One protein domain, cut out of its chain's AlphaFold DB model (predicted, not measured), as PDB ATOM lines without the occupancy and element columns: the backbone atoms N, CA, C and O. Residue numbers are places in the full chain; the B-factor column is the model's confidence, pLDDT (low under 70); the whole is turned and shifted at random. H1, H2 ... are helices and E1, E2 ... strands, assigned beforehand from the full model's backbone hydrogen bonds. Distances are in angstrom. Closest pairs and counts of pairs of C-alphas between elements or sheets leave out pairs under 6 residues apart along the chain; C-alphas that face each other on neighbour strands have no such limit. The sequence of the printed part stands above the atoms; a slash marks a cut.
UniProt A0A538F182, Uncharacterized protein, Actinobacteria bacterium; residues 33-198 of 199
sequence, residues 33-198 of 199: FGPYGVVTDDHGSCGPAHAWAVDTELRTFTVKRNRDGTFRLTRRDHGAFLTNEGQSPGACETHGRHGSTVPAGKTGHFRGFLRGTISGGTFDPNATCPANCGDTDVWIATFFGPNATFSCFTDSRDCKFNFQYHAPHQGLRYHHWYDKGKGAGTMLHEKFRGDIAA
ATOM      1  N   PHE A  33     189.657 193.275 197.490       97.00
ATOM      2  CA  PHE A  33     189.885 192.050 196.724       97.00
ATOM      3  C   PHE A  33     190.225 192.374 195.264       97.00
ATOM      4  O   PHE A  33     189.862 193.445 194.759       97.00
ATOM      5  N   GLY A  34     190.898 191.439 194.594       95.44
ATOM      6  CA  GLY A  34     191.404 191.598 193.233       95.44
ATOM      7  C   GLY A  34     192.780 192.281 193.166       95.44
ATOM      8  O   GLY A  34     193.429 192.473 194.198       95.44
ATOM      9  N   PRO A  35     193.223 192.684 191.965       96.75
ATOM     10  CA  PRO A  35     192.426 192.777 190.742       96.75
ATOM     11  C   PRO A  35     192.054 191.417 190.138       96.75
ATOM     12  O   PRO A  35     192.815 190.460 190.243       96.75
ATOM     13  N   TYR A  36     190.894 191.360 189.488       97.62
ATOM     14  CA  TYR A  36     190.440 190.224 188.682       97.62
ATOM     15  C   TYR A  36     190.199 190.690 187.248       97.62
ATOM     16  O   TYR A  36     189.613 191.755 187.050       97.62
ATOM     17  N   GLY A  37     190.670 189.915 186.273       97.12
ATOM     18  CA  GLY A  37     190.447 190.199 184.858       97.12
ATOM     19  C   GLY A  37     189.044 189.802 184.414       97.12
ATOM     20  O   GLY A  37     188.500 188.807 184.894       97.12
ATOM     21  N   VAL A  38     188.478 190.577 183.498       97.06
ATOM     22  CA  VAL A  38     187.228 190.263 182.801       97.06
ATOM     23  C   VAL A  38     187.257 190.891 181.408       97.06
ATOM     24  O   VAL A  38     187.899 191.923 181.191       97.06
ATOM     25  N   VAL A  39     186.571 190.238 180.476       97.44
ATOM     26  CA  VAL A  39     186.281 190.756 179.141       97.44
ATOM     27  C   VAL A  39     184.766 190.824 179.009       97.44
ATOM     28  O   VAL A  39     184.090 189.851 179.341       97.44
ATOM     29  N   THR A  40     184.232 191.966 178.590       96.00
ATOM     30  CA  THR A  40     182.786 192.205 178.518       96.00
ATOM     31  C   THR A  40     182.439 193.053 177.310       96.00
ATOM     32  O   THR A  40     183.204 193.933 176.929       96.00
ATOM     33  N   ASP A  41     181.262 192.820 176.748       97.62
ATOM     34  CA  ASP A  41     180.680 193.720 175.761       97.62
ATOM     35  C   ASP A  41     180.099 194.956 176.465       97.62
ATOM     36  O   ASP A  41     179.412 194.835 177.488       97.62
ATOM     37  N   ASP A  42     180.368 196.141 175.918       97.12
ATOM     38  CA  ASP A  42     179.768 197.411 176.328       97.12
ATOM     39  C   ASP A  42     178.737 197.843 175.282       97.12
ATOM     40  O   ASP A  42     179.006 197.892 174.081       97.12
ATOM     41  N   HIS A  43     177.536 198.146 175.761       95.56
ATOM     42  CA  HIS A  43     176.344 198.366 174.953       95.56
ATOM     43  C   HIS A  43     175.947 199.844 174.820       95.56
ATOM     44  O   HIS A  43     175.056 200.188 174.040       95.56
ATOM     45  N   GLY A  44     176.607 200.740 175.562       94.44
ATOM     46  CA  GLY A  44     176.308 202.168 175.533       94.44
ATOM     47  C   GLY A  44     174.831 202.491 175.795       94.44
ATOM     48  O   GLY A  44     174.105 201.755 176.459       94.44
ATOM     49  N   SER A  45     174.375 203.608 175.234       94.81
ATOM     50  CA  SER A  45     172.986 204.092 175.335       94.81
ATOM     51  C   SER A  45     171.978 203.296 174.493       94.81
ATOM     52  O   SER A  45     170.772 203.468 174.657       94.81
ATOM     53  N   CYS A  46     172.437 202.432 173.582       92.00
ATOM     54  CA  CYS A  46     171.572 201.741 172.621       92.00
ATOM     55  C   CYS A  46     171.047 200.382 173.105       92.00
ATOM     56  O   CYS A  46     170.262 199.734 172.411       92.00
ATOM     57  N   GLY A  47     171.423 199.973 174.316       88.25
ATOM     58  CA  GLY A  47     170.906 198.771 174.954       88.25
ATOM     59  C   GLY A  47     171.512 197.465 174.418       88.25
ATOM     60  O   GLY A  47     172.387 197.462 173.553       88.25
ATOM     61  N   PRO A  48     171.049 196.313 174.932       89.12
ATOM     62  CA  PRO A  48     171.778 195.041 174.875       89.12
ATOM     63  C   PRO A  48     171.923 194.419 173.477       89.12
ATOM     64  O   PRO A  48     172.654 193.452 173.316       89.12
ATOM     65  N   ALA A  49     171.232 194.935 172.458       90.38
ATOM     66  CA  ALA A  49     171.370 194.445 171.085       90.38
ATOM     67  C   ALA A  49     172.598 195.027 170.355       90.38
ATOM     68  O   ALA A  49     172.925 194.570 169.258       90.38
ATOM     69  N   HIS A  50     173.259 196.038 170.932       91.69
ATOM     70  CA  HIS A  50     174.272 196.840 170.248       91.69
ATOM     71  C   HIS A  50     175.525 197.029 171.103       91.69
ATOM     72  O   HIS A  50     175.688 198.048 171.764       91.69
ATOM     73  N   ALA A  51     176.438 196.058 171.058       97.25
ATOM     74  CA  ALA A  51     177.752 196.188 171.678       97.25
ATOM     75  C   ALA A  51     178.663 197.118 170.848       97.25
ATOM     76  O   ALA A  51     179.193 196.706 169.814       97.25
ATOM     77  N   TRP A  52     178.862 198.365 171.287       98.12
ATOM     78  CA  TRP A  52     179.726 199.338 170.599       98.12
ATOM     79  C   TRP A  52     181.220 199.059 170.822       98.12
ATOM     80  O   TRP A  52     182.050 199.485 170.015       98.12
ATOM     81  N   ALA A  53     181.581 198.350 171.894       98.50
ATOM     82  CA  ALA A  53     182.956 197.959 172.178       98.50
ATOM     83  C   ALA A  53     183.052 196.657 172.978       98.50
ATOM     84  O   ALA A  53     182.113 196.244 173.654       98.50
ATOM     85  N   VAL A  54     184.234 196.049 172.913       98.69
ATOM     86  CA  VAL A  54     184.688 195.010 173.836       98.69
ATOM     87  C   VAL A  54     185.648 195.645 174.836       98.69
ATOM     88  O   VAL A  54     186.709 196.157 174.461       98.69
ATOM     89  N   ASP A  55     185.298 195.567 176.111       98.44
ATOM     90  CA  ASP A  55     186.092 196.049 177.231       98.44
ATOM     91  C   ASP A  55     186.953 194.917 177.795       98.44
ATOM     92  O   ASP A  55     186.478 193.819 178.078       98.44
ATOM     93  N   THR A  56     188.242 195.189 177.993       98.50
ATOM     94  CA  THR A  56     189.167 194.335 178.748       98.50
ATOM     95  C   THR A  56     189.621 195.093 179.983       98.50
ATOM     96  O   THR A  56     190.312 196.114 179.882       98.50
ATOM     97  N   GLU A  57     189.243 194.610 181.163       97.50
ATOM     98  CA  GLU A  57     189.380 195.386 182.394       97.50
ATOM     99  C   GLU A  57     189.838 194.570 183.601       97.50
ATOM    100  O   GLU A  57     189.719 193.346 183.677       97.50
ATOM    101  N   LEU A  58     190.373 195.301 184.577       98.06
ATOM    102  CA  LEU A  58     190.688 194.806 185.904       98.06
ATOM    103  C   LEU A  58     189.690 195.380 186.904       98.06
ATOM    104  O   LEU A  58     189.601 196.597 187.090       98.06
ATOM    105  N   ARG A  59     188.993 194.489 187.605       98.25
ATOM    106  CA  ARG A  59     188.022 194.834 188.643       98.25
ATOM    107  C   ARG A  59     188.619 194.639 190.024       98.25
ATOM    108  O   ARG A  59     189.211 193.605 190.332       98.25
ATOM    109  N   THR A  60     188.435 195.628 190.892       98.31
ATOM    110  CA  THR A  60     188.732 195.508 192.326       98.31
ATOM    111  C   THR A  60     187.467 195.701 193.139       98.31
ATOM    112  O   THR A  60     186.715 196.652 192.923       98.31
ATOM    113  N   PHE A  61     187.256 194.836 194.123       98.44
ATOM    114  CA  PHE A  61     186.084 194.883 194.988       98.44
ATOM    115  C   PHE A  61     186.483 195.381 196.371       98.44
ATOM    116  O   PHE A  61     187.508 194.989 196.919       98.44
ATOM    117  N   THR A  62     185.700 196.285 196.945       98.44
ATOM    118  CA  THR A  62     185.843 196.737 198.331       98.44
ATOM    119  C   THR A  62     184.537 196.503 199.068       98.44
ATOM    120  O   THR A  62     183.516 197.093 198.712       98.44
ATOM    121  N   VAL A  63     184.585 195.693 200.121       98.12
ATOM    122  CA  VAL A  63     183.441 195.363 200.975       98.12
ATOM    123  C   VAL A  63     183.516 196.143 202.275       98.12
ATOM    124  O   VAL A  63     184.529 196.111 202.973       98.12
ATOM    125  N   LYS A  64     182.425 196.810 202.648       97.25
ATOM    126  CA  LYS A  64     182.260 197.426 203.968       97.25
ATOM    127  C   LYS A  64     180.940 196.979 204.581       97.25
ATOM    128  O   LYS A  64     179.894 197.216 203.989       97.25
ATOM    129  N   ARG A  65     180.981 196.401 205.783       96.25
ATOM    130  CA  ARG A  65     179.774 196.053 206.542       96.25
ATOM    131  C   ARG A  65     179.022 197.319 206.975       96.25
ATOM    132  O   ARG A  65     179.641 198.280 207.439       96.25
ATOM    133  N   ASN A  66     177.706 197.308 206.827       95.31
ATOM    134  CA  ASN A  66     176.795 198.335 207.324       95.31
ATOM    135  C   ASN A  66     176.305 197.975 208.742       95.31
ATOM    136  O   ASN A  66     176.538 196.872 209.246       95.31
ATOM    137  N   ARG A  67     175.655 198.923 209.427       93.94
ATOM    138  CA  ARG A  67     175.166 198.708 210.806       93.94
ATOM    139  C   ARG A  67     174.000 197.718 210.872       93.94
ATOM    140  O   ARG A  67     173.902 196.979 211.842       93.94
ATOM    141  N   ASP A  68     173.179 197.680 209.828       93.75
ATOM    142  CA  ASP A  68     172.008 196.806 209.671       93.75
ATOM    143  C   ASP A  68     172.355 195.354 209.287       93.75
ATOM    144  O   ASP A  68     171.467 194.530 209.107       93.75
ATOM    145  N   GLY A  69     173.646 195.028 209.155       93.00
ATOM    146  CA  GLY A  69     174.109 193.697 208.763       93.00
ATOM    147  C   GLY A  69     174.243 193.479 207.255       93.00
ATOM    148  O   GLY A  69     174.815 192.465 206.863       93.00
ATOM    149  N   THR A  70     173.817 194.429 206.418       97.50
ATOM    150  CA  THR A  70     174.099 194.416 204.974       97.50
ATOM    151  C   THR A  70     175.548 194.819 204.690       97.50
ATOM    152  O   THR A  70     176.300 195.228 205.584       97.50
ATOM    153  N   PHE A  71     175.973 194.724 203.429       98.12
ATOM    154  CA  PHE A  71     177.327 195.087 203.025       98.12
ATOM    155  C   PHE A  71     177.309 196.033 201.839       98.12
ATOM    156  O   PHE A  71     176.750 195.739 200.793       98.12
ATOM    157  N   ARG A  72     178.002 197.159 201.953       98.38
ATOM    158  CA  ARG A  72     178.285 198.001 200.798       98.38
ATOM    159  C   ARG A  72     179.412 197.375 199.984       98.38
ATOM    160  O   ARG A  72     180.538 197.270 200.481       98.38
ATOM    161  N   LEU A  73     179.131 197.064 198.726       98.56
ATOM    162  CA  LEU A  73     180.130 196.695 197.730       98.56
ATOM    163  C   LEU A  73     180.494 197.931 196.905       98.56
ATOM    164  O   LEU A  73     179.632 198.684 196.459       98.56
ATOM    165  N   THR A  74     181.784 198.180 196.712       98.62
ATOM    166  CA  THR A  74     182.282 199.099 195.684       98.62
ATOM    167  C   THR A  74     183.206 198.326 194.767       98.62
ATOM    168  O   THR A  74     184.287 197.927 195.194       98.62
ATOM    169  N   ARG A  75     182.778 198.151 193.524       98.38
ATOM    170  CA  ARG A  75     183.586 197.674 192.414       98.38
ATOM    171  C   ARG A  75     184.253 198.880 191.751       98.38
ATOM    172  O   ARG A  75     183.603 199.911 191.573       98.38
ATOM    173  N   ARG A  76     185.549 198.800 191.473       98.62
ATOM    174  CA  ARG A  76     186.276 199.790 190.673       98.62
ATOM    175  C   ARG A  76     186.947 199.109 189.508       98.62
ATOM    176  O   ARG A  76     187.617 198.094 189.710       98.62
ATOM    177  N   ASP A  77     186.845 199.785 188.381       98.56
ATOM    178  CA  ASP A  77     187.105 199.232 187.069       98.56
ATOM    179  C   ASP A  77     188.144 200.122 186.389       98.56
ATOM    180  O   ASP A  77     188.071 201.357 186.464       98.56
ATOM    181  N   HIS A  78     189.154 199.495 185.797       98.06
ATOM    182  CA  HIS A  78     190.161 200.153 184.978       98.06
ATOM    183  C   HIS A  78     190.510 199.234 183.817       98.06
ATOM    184  O   HIS A  78     190.943 198.099 184.037       98.06
ATOM    185  N   GLY A  79     190.364 199.731 182.597       98.25
ATOM    186  CA  GLY A  79     190.493 198.896 181.417       98.25
ATOM    187  C   GLY A  79     190.819 199.658 180.147       98.25
ATOM    188  O   GLY A  79     191.038 200.874 180.134       98.25
ATOM    189  N   ALA A  80     190.874 198.886 179.075       98.75
ATOM    190  CA  ALA A  80     190.920 199.361 177.709       98.75
ATOM    191  C   ALA A  80     189.694 198.845 176.959       98.75
ATOM    192  O   ALA A  80     189.138 197.814 177.330       98.75
ATOM    193  N   PHE A  81     189.315 199.551 175.903       98.75
ATOM    194  CA  PHE A  81     188.223 199.144 175.026       98.75
ATOM    195  C   PHE A  81     188.707 199.025 173.584       98.75
ATOM    196  O   PHE A  81     189.635 199.731 173.167       98.75
ATOM    197  N   LEU A  82     188.056 198.147 172.829       98.75
ATOM    198  CA  LEU A  82     188.191 197.998 171.386       98.75
ATOM    199  C   LEU A  82     186.811 198.164 170.755       98.75
ATOM    200  O   LEU A  82     185.901 197.397 171.038       98.75
ATOM    201  N   THR A  83     186.661 199.168 169.901       98.75
ATOM    202  CA  THR A  83     185.375 199.466 169.252       98.75
ATOM    203  C   THR A  83     184.992 198.423 168.207       98.75
ATOM    204  O   THR A  83     185.827 197.982 167.408       98.75
ATOM    205  N   ASN A  84     183.704 198.101 168.188       98.31
ATOM    206  CA  ASN A  84     183.022 197.409 167.106       98.31
ATOM    207  C   ASN A  84     182.468 198.453 166.129       98.31
ATOM    208  O   ASN A  84     182.100 199.555 166.528       98.31
ATOM    209  N   GLU A  85     182.418 198.125 164.841       97.44
ATOM    210  CA  GLU A  85     181.814 199.025 163.857       97.44
ATOM    211  C   GLU A  85     180.300 199.100 164.069       97.44
ATOM    212  O   GLU A  85     179.631 198.069 164.153       97.44
ATOM    213  N   GLY A  86     179.751 200.314 164.126       96.81
ATOM    214  CA  GLY A  86     178.310 200.511 164.243       96.81
ATOM    215  C   GLY A  86     177.933 201.796 164.963       96.81
ATOM    216  O   GLY A  86     178.572 202.836 164.785       96.81
ATOM    217  N   GLN A  87     176.860 201.722 165.752       97.44
ATOM    218  CA  GLN A  87     176.396 202.824 166.592       97.44
ATOM    219  C   GLN A  87     177.449 203.175 167.651       97.44
ATOM    220  O   GLN A  87     178.036 202.292 168.274       97.44
ATOM    221  N   SER A  88     177.695 204.472 167.839       97.75
ATOM    222  CA  SER A  88     178.563 204.969 168.909       97.75
ATOM    223  C   SER A  88     177.897 204.805 170.285       97.75
ATOM    224  O   SER A  88     176.669 204.684 170.361       97.75
ATOM    225  N   PRO A  89     178.653 204.826 171.399       97.69
ATOM    226  CA  PRO A  89     178.070 204.629 172.723       97.69
ATOM    227  C   PRO A  89     176.997 205.663 173.089       97.69
ATOM    228  O   PRO A  89     176.088 205.362 173.860       97.69
ATOM    229  N   GLY A  90     177.070 206.882 172.551       96.62
ATOM    230  CA  GLY A  90     176.061 207.927 172.738       96.62
ATOM    231  C   GLY A  90     174.954 207.976 171.678       96.62
ATOM    232  O   GLY A  90     174.134 208.887 171.737       96.62
ATOM    233  N   ALA A  91     174.916 207.064 170.701       96.12
ATOM    234  CA  ALA A  91     174.091 207.223 169.498       96.12
ATOM    235  C   ALA A  91     172.571 207.244 169.738       96.12
ATOM    236  O   ALA A  91     171.839 207.793 168.914       96.12
ATOM    237  N   CYS A  92     172.091 206.647 170.831       95.00
ATOM    238  CA  CYS A  92     170.664 206.573 171.149       95.00
ATOM    239  C   CYS A  92     170.203 207.677 172.109       95.00
ATOM    240  O   CYS A  92     169.023 207.751 172.460       95.00
ATOM    241  N   GLU A  93     171.110 208.580 172.484       92.69
ATOM    242  CA  GLU A  93     170.746 209.785 173.208       92.69
ATOM    243  C   GLU A  93     169.932 210.729 172.321       92.69
ATOM    244  O   GLU A  93     170.178 210.901 171.131       92.69
ATOM    245  N   THR A  94     168.937 211.377 172.923       88.62
ATOM    246  CA  THR A  94     168.093 212.372 172.236       88.62
ATOM    247  C   THR A  94     168.535 213.808 172.519       88.62
ATOM    248  O   THR A  94     168.003 214.766 171.948       88.62
ATOM    249  N   HIS A  95     169.504 213.983 173.418       85.69
ATOM    250  CA  HIS A  95     169.942 215.276 173.922       85.69
ATOM    251  C   HIS A  95     171.459 215.324 174.126       85.69
ATOM    252  O   HIS A  95     172.108 214.338 174.457       85.69
ATOM    253  N   GLY A  96     172.020 216.531 174.034       84.88
ATOM    254  CA  GLY A  96     173.447 216.770 174.251       84.88
ATOM    255  C   GLY A  96     174.277 216.687 172.971       84.88
ATOM    256  O   GLY A  96     173.754 216.642 171.865       84.88
ATOM    257  N   ARG A  97     175.604 216.762 173.126       89.38
ATOM    258  CA  ARG A  97     176.555 216.614 172.017       89.38
ATOM    259  C   ARG A  97     177.061 215.181 172.002       89.38
ATOM    260  O   ARG A  97     177.841 214.821 172.886       89.38
ATOM    261  N   HIS A  98     176.629 214.428 171.007       94.31
ATOM    262  CA  HIS A  98     177.075 213.074 170.723       94.31
ATOM    263  C   HIS A  98     177.190 212.885 169.207       94.31
ATOM    264  O   HIS A  98     176.783 213.757 168.428       94.31
ATOM    265  N   GLY A  99     177.825 211.790 168.812       94.19
ATOM    266  CA  GLY A  99     177.895 211.352 167.434       94.19
ATOM    267  C   GLY A  99     176.826 210.315 167.111       94.19
ATOM    268  O   GLY A  99     175.855 210.152 167.853       94.19
ATOM    269  N   SER A 100     177.001 209.635 165.980       95.81
ATOM    270  CA  SER A 100     176.083 208.570 165.548       95.81
ATOM    271  C   SER A 100     176.751 207.218 165.330       95.81
ATOM    272  O   SER A 100     176.150 206.183 165.617       95.81
ATOM    273  N   THR A 101     177.990 207.208 164.836       97.38
ATOM    274  CA  THR A 101     178.695 205.968 164.503       97.38
ATOM    275  C   THR A 101     180.153 205.984 164.931       97.38
ATOM    276  O   THR A 101     180.807 207.032 165.002       97.38
ATOM    277  N   VAL A 102     180.679 204.788 165.177       98.25
ATOM    278  CA  VAL A 102     182.088 204.533 165.466       98.25
ATOM    279  C   VAL A 102     182.616 203.436 164.530       98.25
ATOM    280  O   VAL A 102     181.952 202.417 164.348       98.25
ATOM    281  N   PRO A 103     183.775 203.630 163.875       97.94
ATOM    282  CA  PRO A 103     184.414 202.571 163.096       97.94
ATOM    283  C   PRO A 103     185.025 201.512 164.017       97.94
ATOM    284  O   PRO A 103     185.478 201.857 165.105       97.94
ATOM    285  N   ALA A 104     185.150 200.271 163.546       98.25
ATOM    286  CA  ALA A 104     185.861 199.232 164.286       98.25
ATOM    287  C   ALA A 104     187.344 199.576 164.518       98.25
ATOM    288  O   ALA A 104     187.975 200.337 163.771       98.25
ATOM    289  N   GLY A 105     187.933 198.950 165.537       98.38
ATOM    290  CA  GLY A 105     189.381 198.938 165.749       98.38
ATOM    291  C   GLY A 105     189.951 200.184 166.429       98.38
ATOM    292  O   GLY A 105     191.163 200.278 166.619       98.38
ATOM    293  N   LYS A 106     189.110 201.149 166.814       98.56
ATOM    294  CA  LYS A 106     189.517 202.268 167.678       98.56
ATOM    295  C   LYS A 106     189.714 201.776 169.095       98.56
ATOM    296  O   LYS A 106     188.918 200.974 169.588       98.56
ATOM    297  N   THR A 107     190.757 202.285 169.732       98.69
ATOM    298  CA  THR A 107     191.152 201.889 171.080       98.69
ATOM    299  C   THR A 107     191.156 203.073 172.022       98.69
ATOM    300  O   THR A 107     191.348 204.225 171.626       98.69
ATOM    301  N   GLY A 108     190.984 202.783 173.301       98.62
ATOM    302  CA  GLY A 108     191.085 203.780 174.345       98.62
ATOM    303  C   GLY A 108     191.127 203.144 175.719       98.62
ATOM    304  O   GLY A 108     191.297 201.934 175.863       98.62
ATOM    305  N   HIS A 109     190.983 203.984 176.734       98.75
ATOM    306  CA  HIS A 109     190.974 203.563 178.125       98.75
ATOM    307  C   HIS A 109     189.722 204.050 178.818       98.75
ATOM    308  O   HIS A 109     189.174 205.105 178.483       98.75
ATOM    309  N   PHE A 110     189.331 203.316 179.846       98.69
ATOM    310  CA  PHE A 110     188.257 203.733 180.716       98.69
ATOM    311  C   PHE A 110     188.566 203.433 182.171       98.69
ATOM    312  O   PHE A 110     189.438 202.636 182.531       98.69
ATOM    313  N   ARG A 111     187.839 204.137 183.027       98.69
ATOM    314  CA  ARG A 111     187.819 203.891 184.461       98.69
ATOM    315  C   ARG A 111     186.437 204.175 184.996       98.69
ATOM    316  O   ARG A 111     185.764 205.095 184.530       98.69
ATOM    317  N   GLY A 112     186.068 203.475 186.051       98.31
ATOM    318  CA  GLY A 112     184.806 203.746 186.699       98.31
ATOM    319  C   GLY A 112     184.623 203.037 188.018       98.31
ATOM    320  O   GLY A 112     185.550 202.480 188.617       98.31
ATOM    321  N   PHE A 113     183.398 203.122 188.508       98.56
ATOM    322  CA  PHE A 113     182.967 202.343 189.649       98.56
ATOM    323  C   PHE A 113     181.505 201.950 189.514       98.56
ATOM    324  O   PHE A 113     180.699 202.702 188.972       98.56
ATOM    325  N   LEU A 114     181.175 200.837 190.158       98.44
ATOM    326  CA  LEU A 114     179.822 200.421 190.491       98.44
ATOM    327  C   LEU A 114     179.741 200.252 192.010       98.44
ATOM    328  O   LEU A 114     180.644 199.709 192.653       98.44
ATOM    329  N   ARG A 115     178.682 200.754 192.631       98.69
ATOM    330  CA  ARG A 115     178.489 200.684 194.079       98.69
ATOM    331  C   ARG A 115     177.042 200.367 194.396       98.69
ATOM    332  O   ARG A 115     176.154 201.056 193.917       98.69
ATOM    333  N   GLY A 116     176.843 199.408 195.287       98.50
ATOM    334  CA  GLY A 116     175.528 199.029 195.780       98.50
ATOM    335  C   GLY A 116     175.610 198.320 197.126       98.50
ATOM    336  O   GLY A 116     176.670 198.284 197.765       98.50
ATOM    337  N   THR A 117     174.489 197.739 197.530       98.62
ATOM    338  CA  THR A 117     174.313 197.010 198.786       98.62
ATOM    339  C   THR A 117     174.085 195.529 198.497       98.62
ATOM    340  O   THR A 117     173.284 195.182 197.635       98.62
ATOM    341  N   ILE A 118     174.787 194.663 199.224       98.56
ATOM    342  CA  ILE A 118     174.582 193.217 199.263       98.56
ATOM    343  C   ILE A 118     173.766 192.870 200.511       98.56
ATOM    344  O   ILE A 118     174.070 193.347 201.610       98.56
ATOM    345  N   SER A 119     172.762 192.014 200.343       97.88
ATOM    346  CA  SER A 119     171.906 191.474 201.406       97.88
ATOM    347  C   SER A 119     171.652 189.973 201.201       97.88
ATOM    348  O   SER A 119     171.958 189.445 200.136       97.88
ATOM    349  N   GLY A 120     171.129 189.271 202.212       94.19
ATOM    350  CA  GLY A 120     170.694 187.869 202.069       94.19
ATOM    351  C   GLY A 120     171.803 186.805 201.994       94.19
ATOM    352  O   GLY A 120     171.515 185.669 201.631       94.19
ATOM    353  N   GLY A 121     173.049 187.140 202.344       93.69
ATOM    354  CA  GLY A 121     174.189 186.214 202.311       93.69
ATOM    355  C   GLY A 121     175.123 186.337 203.519       93.69
ATOM    356  O   GLY A 121     174.999 187.263 204.325       93.69
ATOM    357  N   THR A 122     176.088 185.421 203.615       95.06
ATOM    358  CA  THR A 122     177.116 185.392 204.669       95.06
ATOM    359  C   THR A 122     178.469 185.700 204.054       95.06
ATOM    360  O   THR A 122     178.968 184.924 203.249       95.06
ATOM    361  N   PHE A 123     179.070 186.824 204.444       96.88
ATOM    362  CA  PHE A 123     180.376 187.221 203.927       96.88
ATOM    363  C   PHE A 123     181.488 186.284 204.423       96.88
ATOM    364  O   PHE A 123     181.821 186.312 205.610       96.88
ATOM    365  N   ASP A 124     182.092 185.519 203.516       96.69
ATOM    366  CA  ASP A 124     183.319 184.762 203.742       96.69
ATOM    367  C   ASP A 124     184.516 185.526 203.152       96.69
ATOM    368  O   ASP A 124     184.779 185.472 201.950       96.69
ATOM    369  N   PRO A 125     185.293 186.245 203.978       95.69
ATOM    370  CA  PRO A 125     186.429 187.014 203.500       95.69
ATOM    371  C   PRO A 125     187.614 186.137 203.056       95.69
ATOM    372  O   PRO A 125     188.603 186.709 202.586       95.69
ATOM    373  N   ASN A 126     187.559 184.819 203.254       95.94
ATOM    374  CA  ASN A 126     188.613 183.858 202.930       95.94
ATOM    375  C   ASN A 126     188.232 182.930 201.765       95.94
ATOM    376  O   ASN A 126     188.998 182.017 201.461       95.94
ATOM    377  N   ALA A 127     187.093 183.172 201.109       96.12
ATOM    378  CA  ALA A 127     186.673 182.413 199.941       96.12
ATOM    379  C   ALA A 127     187.733 182.453 198.822       96.12
ATOM    380  O   ALA A 127     188.377 183.478 198.571       96.12
ATOM    381  N   THR A 128     187.891 181.326 198.126       94.31
ATOM    382  CA  THR A 128     188.807 181.194 196.988       94.31
ATOM    383  C   THR A 128     188.095 181.583 195.699       94.31
ATOM    384  O   THR A 128     187.058 181.017 195.362       94.31
ATOM    385  N   CYS A 129     188.671 182.522 194.953       91.44
ATOM    386  CA  CYS A 129     188.114 182.955 193.675       91.44
ATOM    387  C   CYS A 129     188.236 181.877 192.582       91.44
ATOM    388  O   CYS A 129     189.342 181.366 192.378       91.44
ATOM    389  N   PRO A 130     187.162 181.592 191.822       93.44
ATOM    390  CA  PRO A 130     187.254 180.833 190.575       93.44
ATOM    391  C   PRO A 130     187.912 181.659 189.451       93.44
ATOM    392  O   PRO A 130     188.228 182.837 189.622       93.44
ATOM    393  N   ALA A 131     188.108 181.053 188.276       89.62
ATOM    394  CA  ALA A 131     188.780 181.697 187.140       89.62
ATOM    395  C   ALA A 131     188.086 182.989 186.660       89.62
ATOM    396  O   ALA A 131     188.758 183.955 186.312       89.62
ATOM    397  N   ASN A 132     186.753 183.035 186.697       92.81
ATOM    398  CA  ASN A 132     185.932 184.166 186.256       92.81
ATOM    399  C   ASN A 132     185.470 185.074 187.412       92.81
ATOM    400  O   ASN A 132     184.450 185.746 187.322       92.81
ATOM    401  N   CYS A 133     186.230 185.144 188.511       93.19
ATOM    402  CA  CYS A 133     185.893 185.977 189.679       93.19
ATOM    403  C   CYS A 133     185.854 187.497 189.394       93.19
ATOM    404  O   CYS A 133     185.565 188.286 190.291       93.19
ATOM    405  N   GLY A 134     186.198 187.937 188.177       95.38
ATOM    406  CA  GLY A 134     185.968 189.310 187.724       95.38
ATOM    407  C   GLY A 134     184.487 189.610 187.473       95.38
ATOM    408  O   GLY A 134     184.053 190.754 187.644       95.38
ATOM    409  N   ASP A 135     183.685 188.602 187.139       97.25
ATOM    410  CA  ASP A 135     182.242 188.750 186.978       97.25
ATOM    411  C   ASP A 135     181.615 189.080 188.334       97.25
ATOM    412  O   ASP A 135     181.906 188.461 189.357       97.25
ATOM    413  N   THR A 136     180.817 190.148 188.384       97.50
ATOM    414  CA  THR A 136     180.379 190.717 189.671       97.50
ATOM    415  C   THR A 136     179.401 189.800 190.399       97.50
ATOM    416  O   THR A 136     179.460 189.699 191.620       97.50
ATOM    417  N   ASP A 137     178.528 189.119 189.670       97.19
ATOM    418  CA  ASP A 137     177.627 188.088 190.182       97.19
ATOM    419  C   ASP A 137     178.391 186.859 190.691       97.19
ATOM    420  O   ASP A 137     178.139 186.420 191.812       97.19
ATOM    421  N   VAL A 138     179.389 186.376 189.946       97.69
ATOM    422  CA  VAL A 138     180.261 185.265 190.366       97.69
ATOM    423  C   VAL A 138     181.030 185.633 191.628       97.69
ATOM    424  O   VAL A 138     181.075 184.851 192.581       97.69
ATOM    425  N   TRP A 139     181.603 186.837 191.674       98.31
ATOM    426  CA  TRP A 139     182.304 187.343 192.849       98.31
ATOM    427  C   TRP A 139     181.368 187.402 194.065       98.31
ATOM    428  O   TRP A 139     181.712 186.920 195.143       98.31
ATOM    429  N   ILE A 140     180.152 187.930 193.906       98.44
ATOM    430  CA  ILE A 140     179.176 188.012 195.000       98.44
ATOM    431  C   ILE A 140     178.750 186.616 195.462       98.44
ATOM    432  O   ILE A 140     178.801 186.350 196.661       98.44
ATOM    433  N   ALA A 141     178.417 185.709 194.545       97.88
ATOM    434  CA  ALA A 141     178.062 184.333 194.881       97.88
ATOM    435  C   ALA A 141     179.204 183.604 195.612       97.88
ATOM    436  O   ALA A 141     178.952 182.885 196.577       97.88
ATOM    437  N   THR A 142     180.456 183.843 195.212       98.12
ATOM    438  CA  THR A 142     181.647 183.251 195.844       98.12
ATOM    439  C   THR A 142     181.845 183.749 197.275       98.12
ATOM    440  O   THR A 142     182.061 182.951 198.181       98.12
ATOM    441  N   PHE A 143     181.763 185.065 197.500       98.12
ATOM    442  CA  PHE A 143     182.093 185.671 198.796       98.12
ATOM    443  C   PHE A 143     180.906 185.799 199.755       98.12
ATOM    444  O   PHE A 143     181.127 186.040 200.937       98.12
ATOM    445  N   PHE A 144     179.665 185.700 199.278       98.19
ATOM    446  CA  PHE A 144     178.456 185.884 200.095       98.19
ATOM    447  C   PHE A 144     177.476 184.706 200.028       98.19
ATOM    448  O   PHE A 144     176.516 184.666 200.802       98.19
ATOM    449  N   GLY A 145     177.717 183.744 199.135       97.50
ATOM    450  CA  GLY A 145     176.812 182.641 198.834       97.50
ATOM    451  C   GLY A 145     175.827 182.972 197.702       97.50
ATOM    452  O   GLY A 145     175.525 184.140 197.454       97.50
ATOM    453  N   PRO A 146     175.277 181.948 197.024       96.44
ATOM    454  CA  PRO A 146     174.462 182.112 195.813       96.44
ATOM    455  C   PRO A 146     173.116 182.816 196.040       96.44
ATOM    456  O   PRO A 146     172.518 183.306 195.090       96.44
ATOM    457  N   ASN A 147     172.640 182.889 197.286       95.50
ATOM    458  CA  ASN A 147     171.383 183.559 197.635       95.50
ATOM    459  C   ASN A 147     171.563 185.060 197.933       95.50
ATOM    460  O   ASN A 147     170.588 185.760 198.214       95.50
ATOM    461  N   ALA A 148     172.801 185.563 197.910       98.06
ATOM    462  CA  ALA A 148     173.071 186.969 198.144       98.06
ATOM    463  C   ALA A 148     172.487 187.827 197.013       98.06
ATOM    464  O   ALA A 148     172.704 187.576 195.832       98.06
ATOM    465  N   THR A 149     171.771 188.882 197.382       98.00
ATOM    466  CA  THR A 149     171.186 189.842 196.443       98.00
ATOM    467  C   THR A 149     172.028 191.104 196.401       98.00
ATOM    468  O   THR A 149     172.410 191.622 197.452       98.00
ATOM    469  N   PHE A 150     172.268 191.638 195.203       98.50
ATOM    470  CA  PHE A 150     172.968 192.902 194.999       98.50
ATOM    471  C   PHE A 150     172.037 193.964 194.430       98.50
ATOM    472  O   PHE A 150     171.411 193.757 193.395       98.50
ATOM    473  N   SER A 151     172.005 195.139 195.056       98.31
ATOM    474  CA  SER A 151     171.080 196.217 194.691       98.31
ATOM    475  C   SER A 151     171.258 196.765 193.271       98.31
ATOM    476  O   SER A 151     170.410 197.516 192.815       98.31
ATOM    477  N   CYS A 152     172.368 196.473 192.589       98.19
ATOM    478  CA  CYS A 152     172.555 196.861 191.186       98.19
ATOM    479  C   CYS A 152     172.009 195.831 190.184       98.19
ATOM    480  O   CYS A 152     172.015 196.115 188.994       98.19
ATOM    481  N   PHE A 153     171.549 194.662 190.639       97.19
ATOM    482  CA  PHE A 153     170.951 193.614 189.798       97.19
ATOM    483  C   PHE A 153     169.431 193.503 189.966       97.19
ATOM    484  O   PHE A 153     168.802 192.624 189.388       97.19
ATOM    485  N   THR A 154     168.835 194.377 190.772       96.19
ATOM    486  CA  THR A 154     167.406 194.370 191.099       96.19
ATOM    487  C   THR A 154     166.845 195.783 191.031       96.19
ATOM    488  O   THR A 154     167.603 196.749 191.122       96.19
ATOM    489  N   ASP A 155     165.520 195.920 190.991       97.44
ATOM    490  CA  ASP A 155     164.852 197.212 191.168       97.44
ATOM    491  C   ASP A 155     165.243 197.840 192.516       97.44
ATOM    492  O   ASP A 155     164.878 197.357 193.590       97.44
ATOM    493  N   SER A 156     166.045 198.907 192.480       97.38
ATOM    494  CA  SER A 156     166.570 199.555 193.685       97.38
ATOM    495  C   SER A 156     167.021 200.984 193.416       97.38
ATOM    496  O   SER A 156     167.425 201.325 192.309       97.38
ATOM    497  N   ARG A 157     167.040 201.823 194.458       97.25
ATOM    498  CA  ARG A 157     167.630 203.177 194.428       97.25
ATOM    499  C   ARG A 157     169.093 203.211 194.883       97.25
ATOM    500  O   ARG A 157     169.746 204.247 194.742       97.25
ATOM    501  N   ASP A 158     169.602 202.105 195.420       96.38
ATOM    502  CA  ASP A 158     170.887 202.063 196.131       96.38
ATOM    503  C   ASP A 158     172.094 201.827 195.222       96.38
ATOM    504  O   ASP A 158     173.239 201.986 195.655       96.38
ATOM    505  N   CYS A 159     171.860 201.495 193.952       98.31
ATOM    506  CA  CYS A 159     172.927 201.400 192.971       98.31
ATOM    507  C   CYS A 159     173.432 202.786 192.544       98.31
ATOM    508  O   CYS A 159     172.656 203.734 192.395       98.31
ATOM    509  N   LYS A 160     174.744 202.924 192.344       98.44
ATOM    510  CA  LYS A 160     175.392 204.111 191.774       98.44
ATOM    511  C   LYS A 160     176.580 203.697 190.931       98.44
ATOM    512  O   LYS A 160     177.371 202.861 191.367       98.44
ATOM    513  N   PHE A 161     176.775 204.374 189.812       98.44
ATOM    514  CA  PHE A 161     177.925 204.148 188.954       98.44
ATOM    515  C   PHE A 161     178.359 205.406 188.218       98.44
ATOM    516  O   PHE A 161     177.619 206.391 188.120       98.44
ATOM    517  N   ASN A 162     179.605 205.384 187.763       98.50
ATOM    518  CA  ASN A 162     180.187 206.413 186.918       98.50
ATOM    519  C   ASN A 162     181.403 205.826 186.210       98.50
ATOM    520  O   ASN A 162     182.385 205.482 186.873       98.50
ATOM    521  N   PHE A 163     181.320 205.757 184.894       98.38
ATOM    522  CA  PHE A 163     182.343 205.316 183.975       98.38
ATOM    523  C   PHE A 163     182.712 206.464 183.044       98.38
ATOM    524  O   PHE A 163     181.878 207.246 182.588       98.38
ATOM    525  N   GLN A 164     184.008 206.589 182.804       98.44
ATOM    526  CA  GLN A 164     184.580 207.574 181.910       98.44
ATOM    527  C   GLN A 164     185.468 206.853 180.910       98.44
ATOM    528  O   GLN A 164     186.453 206.232 181.312       98.44
ATOM    529  N   TYR A 165     185.167 207.055 179.635       98.69
ATOM    530  CA  TYR A 165     185.902 206.538 178.494       98.69
ATOM    531  C   TYR A 165     186.666 207.670 177.809       98.69
ATOM    532  O   TYR A 165     186.232 208.830 177.780       98.69
ATOM    533  N   HIS A 166     187.831 207.334 177.268       98.69
ATOM    534  CA  HIS A 166     188.644 208.241 176.475       98.69
ATOM    535  C   HIS A 166     189.357 207.504 175.339       98.69
ATOM    536  O   HIS A 166     190.058 206.524 175.590       98.69
ATOM    537  N   ALA A 167     189.243 208.040 174.123       98.56
ATOM    538  CA  ALA A 167     190.012 207.620 172.955       98.56
ATOM    539  C   ALA A 167     190.929 208.758 172.474       98.56
ATOM    540  O   ALA A 167     190.479 209.901 172.388       98.56
ATOM    541  N   PRO A 168     192.179 208.475 172.075       97.75
ATOM    542  CA  PRO A 168     193.024 209.470 171.427       97.75
ATOM    543  C   PRO A 168     192.492 209.847 170.030       97.75
ATOM    544  O   PRO A 168     191.505 209.299 169.528       97.75
ATOM    545  N   HIS A 169     193.158 210.798 169.373       92.94
ATOM    546  CA  HIS A 169     192.793 211.244 168.027       92.94
ATOM    547  C   HIS A 169     193.122 210.185 166.961       92.94
ATOM    548  O   HIS A 169     194.179 210.212 166.342       92.94
ATOM    549  N   GLN A 170     192.196 209.244 166.745       96.94
ATOM    550  CA  GLN A 170     192.309 208.136 165.781       96.94
ATOM    551  C   GLN A 170     191.302 208.268 164.619       96.94
ATOM    552  O   GLN A 170     190.702 207.284 164.178       96.94
ATOM    553  N   GLY A 171     191.074 209.498 164.146       95.25
ATOM    554  CA  GLY A 171     190.012 209.806 163.175       95.25
ATOM    555  C   GLY A 171     188.609 209.845 163.792       95.25
ATOM    556  O   GLY A 171     187.620 209.705 163.082       95.25
ATOM    557  N   LEU A 172     188.531 210.000 165.114       97.75
ATOM    558  CA  LEU A 172     187.291 210.266 165.833       97.75
ATOM    559  C   LEU A 172     187.043 211.778 165.897       97.75
ATOM    560  O   LEU A 172     187.990 212.564 165.920       97.75
ATOM    561  N   ARG A 173     185.770 212.167 165.936       96.88
ATOM    562  CA  ARG A 173     185.294 213.531 166.191       96.88
ATOM    563  C   ARG A 173     185.007 213.753 167.676       96.88
ATOM    564  O   ARG A 173     185.210 214.851 168.193       96.88
ATOM    565  N   TYR A 174     184.535 212.709 168.351       97.81
ATOM    566  CA  TYR A 174     184.266 212.686 169.783       97.81
ATOM    567  C   TYR A 174     185.181 211.665 170.463       97.81
ATOM    568  O   TYR A 174     185.342 210.545 169.985       97.81
ATOM    569  N   HIS A 175     185.800 212.083 171.567       97.88
ATOM    570  CA  HIS A 175     186.911 211.373 172.217       97.88
ATOM    571  C   HIS A 175     186.644 211.031 173.678       97.88
ATOM    572  O   HIS A 175     187.484 210.421 174.333       97.88
ATOM    573  N   HIS A 176     185.509 211.468 174.212       97.88
ATOM    574  CA  HIS A 176     185.182 211.353 175.621       97.88
ATOM    575  C   HIS A 176     183.720 211.002 175.762       97.88
ATOM    576  O   HIS A 176     182.863 211.796 175.375       97.88
ATOM    577  N   TRP A 177     183.464 209.880 176.413       97.81
ATOM    578  CA  TRP A 177     182.126 209.454 176.767       97.81
ATOM    579  C   TRP A 177     182.050 209.194 178.267       97.81
ATOM    580  O   TRP A 177     183.012 208.745 178.897       97.81
ATOM    581  N   TYR A 178     180.917 209.554 178.850       97.31
ATOM    582  CA  TYR A 178     180.599 209.292 180.240       97.31
ATOM    583  C   TYR A 178     179.276 208.564 180.302       97.31
ATOM    584  O   TYR A 178     178.278 209.083 179.799       97.31
ATOM    585  N   ASP A 179     179.282 207.458 181.026       96.12
ATOM    586  CA  ASP A 179     178.087 206.769 181.469       96.12
ATOM    587  C   ASP A 179     178.028 206.821 182.996       96.12
ATOM    588  O   ASP A 179     178.950 206.415 183.704       96.12
ATOM    589  N   LYS A 180     176.970 207.407 183.541       96.62
ATOM    590  CA  LYS A 180     176.810 207.542 184.985       96.62
ATOM    591  C   LYS A 180     175.349 207.517 185.354       96.62
ATOM    592  O   LYS A 180     174.510 208.149 184.716       96.62
ATOM    593  N   GLY A 181     175.071 206.923 186.499       96.88
ATOM    594  CA  GLY A 181     173.701 206.771 186.927       96.88
ATOM    595  C   GLY A 181     173.555 206.425 188.391       96.88
ATOM    596  O   GLY A 181     174.513 206.290 189.166       96.88
ATOM    597  N   LYS A 182     172.289 206.342 188.775       97.94
ATOM    598  CA  LYS A 182     171.846 205.858 190.076       97.94
ATOM    599  C   LYS A 182     170.579 205.033 189.907       97.94
ATOM    600  O   LYS A 182     169.807 205.276 188.987       97.94
ATOM    601  N   GLY A 183     170.344 204.154 190.864       97.69
ATOM    602  CA  GLY A 183     169.281 203.168 190.796       97.69
ATOM    603  C   GLY A 183     169.590 202.041 189.811       97.69
ATOM    604  O   GLY A 183     170.630 202.050 189.158       97.69
ATOM    605  N   ALA A 184     168.710 201.053 189.775       97.06
ATOM    606  CA  ALA A 184     168.773 199.887 188.904       97.06
ATOM    607  C   ALA A 184     167.350 199.421 188.561       97.06
ATOM    608  O   ALA A 184     166.395 199.752 189.278       97.06
ATOM    609  N   GLY A 185     167.227 198.693 187.448       94.81
ATOM    610  CA  GLY A 185     165.953 198.223 186.906       94.81
ATOM    611  C   GLY A 185     164.986 199.374 186.606       94.81
ATOM    612  O   GLY A 185     165.386 200.379 186.022       94.81
ATOM    613  N   THR A 186     163.730 199.283 187.041       96.56
ATOM    614  CA  THR A 186     162.712 200.331 186.796       96.56
ATOM    615  C   THR A 186     163.008 201.666 187.492       96.56
ATOM    616  O   THR A 186     162.393 202.686 187.183       96.56
ATOM    617  N   MET A 187     163.960 201.685 188.430       97.38
ATOM    618  CA  MET A 187     164.378 202.877 189.178       97.38
ATOM    619  C   MET A 187     165.661 203.515 188.628       97.38
ATOM    620  O   MET A 187     166.214 204.427 189.257       97.38
ATOM    621  N   LEU A 188     166.169 203.007 187.505       96.38
ATOM    622  CA  LEU A 188     167.392 203.472 186.873       96.38
ATOM    623  C   LEU A 188     167.233 204.903 186.352       96.38
ATOM    624  O   LEU A 188     166.287 205.254 185.651       96.38
ATOM    625  N   HIS A 189     168.203 205.738 186.703       95.62
ATOM    626  CA  HIS A 189     168.354 207.085 186.185       95.62
ATOM    627  C   HIS A 189     169.774 207.258 185.660       95.62
ATOM    628  O   HIS A 189     170.693 207.590 186.421       95.62
ATOM    629  N   GLU A 190     169.919 207.049 184.359       92.44
ATOM    630  CA  GLU A 190     171.160 207.215 183.612       92.44
ATOM    631  C   GLU A 190     171.322 208.626 183.058       92.44
ATOM    632  O   GLU A 190     170.367 209.392 182.905       92.44
ATOM    633  N   LYS A 191     172.582 209.003 182.848       94.00
ATOM    634  CA  LYS A 191     172.989 210.278 182.268       94.00
ATOM    635  C   LYS A 191     174.232 210.067 181.430       94.00
ATOM    636  O   LYS A 191     175.340 210.024 181.973       94.00
ATOM    637  N   PHE A 192     174.056 210.092 180.123       94.88
ATOM    638  CA  PHE A 192     175.162 210.029 179.191       94.88
ATOM    639  C   PHE A 192     175.691 211.431 178.871       94.88
ATOM    640  O   PHE A 192     174.984 212.442 178.966       94.88
ATOM    641  N   ARG A 193     176.986 211.534 178.564       94.69
ATOM    642  CA  ARG A 193     177.593 212.789 178.097       94.69
ATOM    643  C   ARG A 193     178.767 212.519 177.173       94.69
ATOM    644  O   ARG A 193     179.694 211.812 177.556       94.69
ATOM    645  N   GLY A 194     178.803 213.247 176.061       95.75
ATOM    646  CA  GLY A 194     179.859 213.099 175.069       95.75
ATOM    647  C   GLY A 194     179.666 211.817 174.270       95.75
ATOM    648  O   GLY A 194     178.570 211.266 174.260       95.75
ATOM    649  N   ASP A 195     180.720 211.372 173.598       97.81
ATOM    650  CA  ASP A 195     180.701 210.161 172.786       97.81
ATOM    651  C   ASP A 195     182.125 209.687 172.438       97.81
ATOM    652  O   ASP A 195     183.102 210.429 172.613       97.81
ATOM    653  N   ILE A 196     182.223 208.469 171.909       98.31
ATOM    654  CA  ILE A 196     183.364 207.945 171.152       98.31
ATOM    655  C   ILE A 196     182.859 207.684 169.728       98.31
ATOM    656  O   ILE A 196     182.298 206.632 169.448       98.31
ATOM    657  N   ALA A 197     183.008 208.659 168.830       97.94
ATOM    658  CA  ALA A 197     182.355 208.616 167.518       97.94
ATOM    659  C   ALA A 197     183.154 209.341 166.433       97.94
ATOM    660  O   ALA A 197     183.870 210.307 166.715       97.94
ATOM    661  N   ALA A 198     183.015 208.891 165.185       96.44
ATOM    662  CA  ALA A 198     183.623 209.523 164.011       96.44
ATOM    663  C   ALA A 198     182.700 210.541 163.320       96.44
ATOM    664  O   ALA A 198     183.202 211.447 162.655       96.44
TER     665      ALA A 198
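What this domain is: This is residues 33 to 198 of the 199 residues of an uncharacterized protein of Actinobacteria bacterium (UniProt A0A538F182). One long antiparallel sheet of seven strands, twisted and curled into a trough, wraps round a single short helix, H1, near one end. The link of residues 84 to 106 folds back at the other end, where it passes beside E7. The printed part has 166 residues, with named elements in the order E1 E2 E3 E4 H1 E5 E6 E7, which is also the strands' order across the sheet; the class is mostly strand. The whole is compact, with a radius of gyration of the C-alphas of 16.7 A, and elongated, spanning 49 by 32 by 23 A.

Where its parts are: E1 is residues 33 to 42, beginning at C-alpha 33 (189.885, 192.050, 196.724). E2, residues 53 to 65, is 34.6 A long; E3, residues 71 to 83, is 35.0 A; E4, residues 107 to 119, is 37.4 A. H1, residues 136 to 144, is 11.6 A long and begins at C-alpha 136 (180.379, 190.717, 189.671). E5 is residues 156 to 166, 29.3 A, and E6 is residues 174 to 184, 27.7 A. E7, residues 189 to 197, ends at C-alpha 197 (182.355, 208.616, 167.518).

How they stand to each other: E1 and E7 are the edge strands of the sheet, and they are apart. E1 E2 E3 E4 form a meander, each strand the antiparallel neighbour of the one before, and E5 E6 E7 form another. E1 and E2 are a hairpin, with N 36 and O 59 2.9 A apart. E1 bends by 64 degrees at residue 39, E2 by 64 degrees at residue 56 and E3 by 62 degrees at residue 80. Across E2 and E3, N 58 and O 78 are 2.9 A apart; across E3 and E4, N 75 and O 114 are 2.8 A apart. E4 and E5 are antiparallel at 168 degrees, with N 113 and O 162 3.0 A apart. Across E5 and E6, N 163 and O 179 are within hydrogen-bond range at 2.7 A; across E6 and E7, N 193 and O 178 are within hydrogen-bond range at 3.0 A. The sheet curls round H1, which is on it with 15 pairs of C-alphas within 10 A; H1 and E2 are near each other. In H1 every O i to N i+4 pair is within hydrogen-bond range.

The domain as a whole: The C-alphas of Asp 68 and Gly 171, the two farthest apart, are 51.5 A apart. The printed part has no cut. The links E3 to E4, E4 to H1 and H1 to E5 are long, with 23, 16 and 11 residues. Residues 86 to 87 pair with 101 to 102, antiparallel, as do residues 118 to 119 of E4 with 149 to 150. The mean pLDDT of the printed part is 96.6, and no printed residue is under 70.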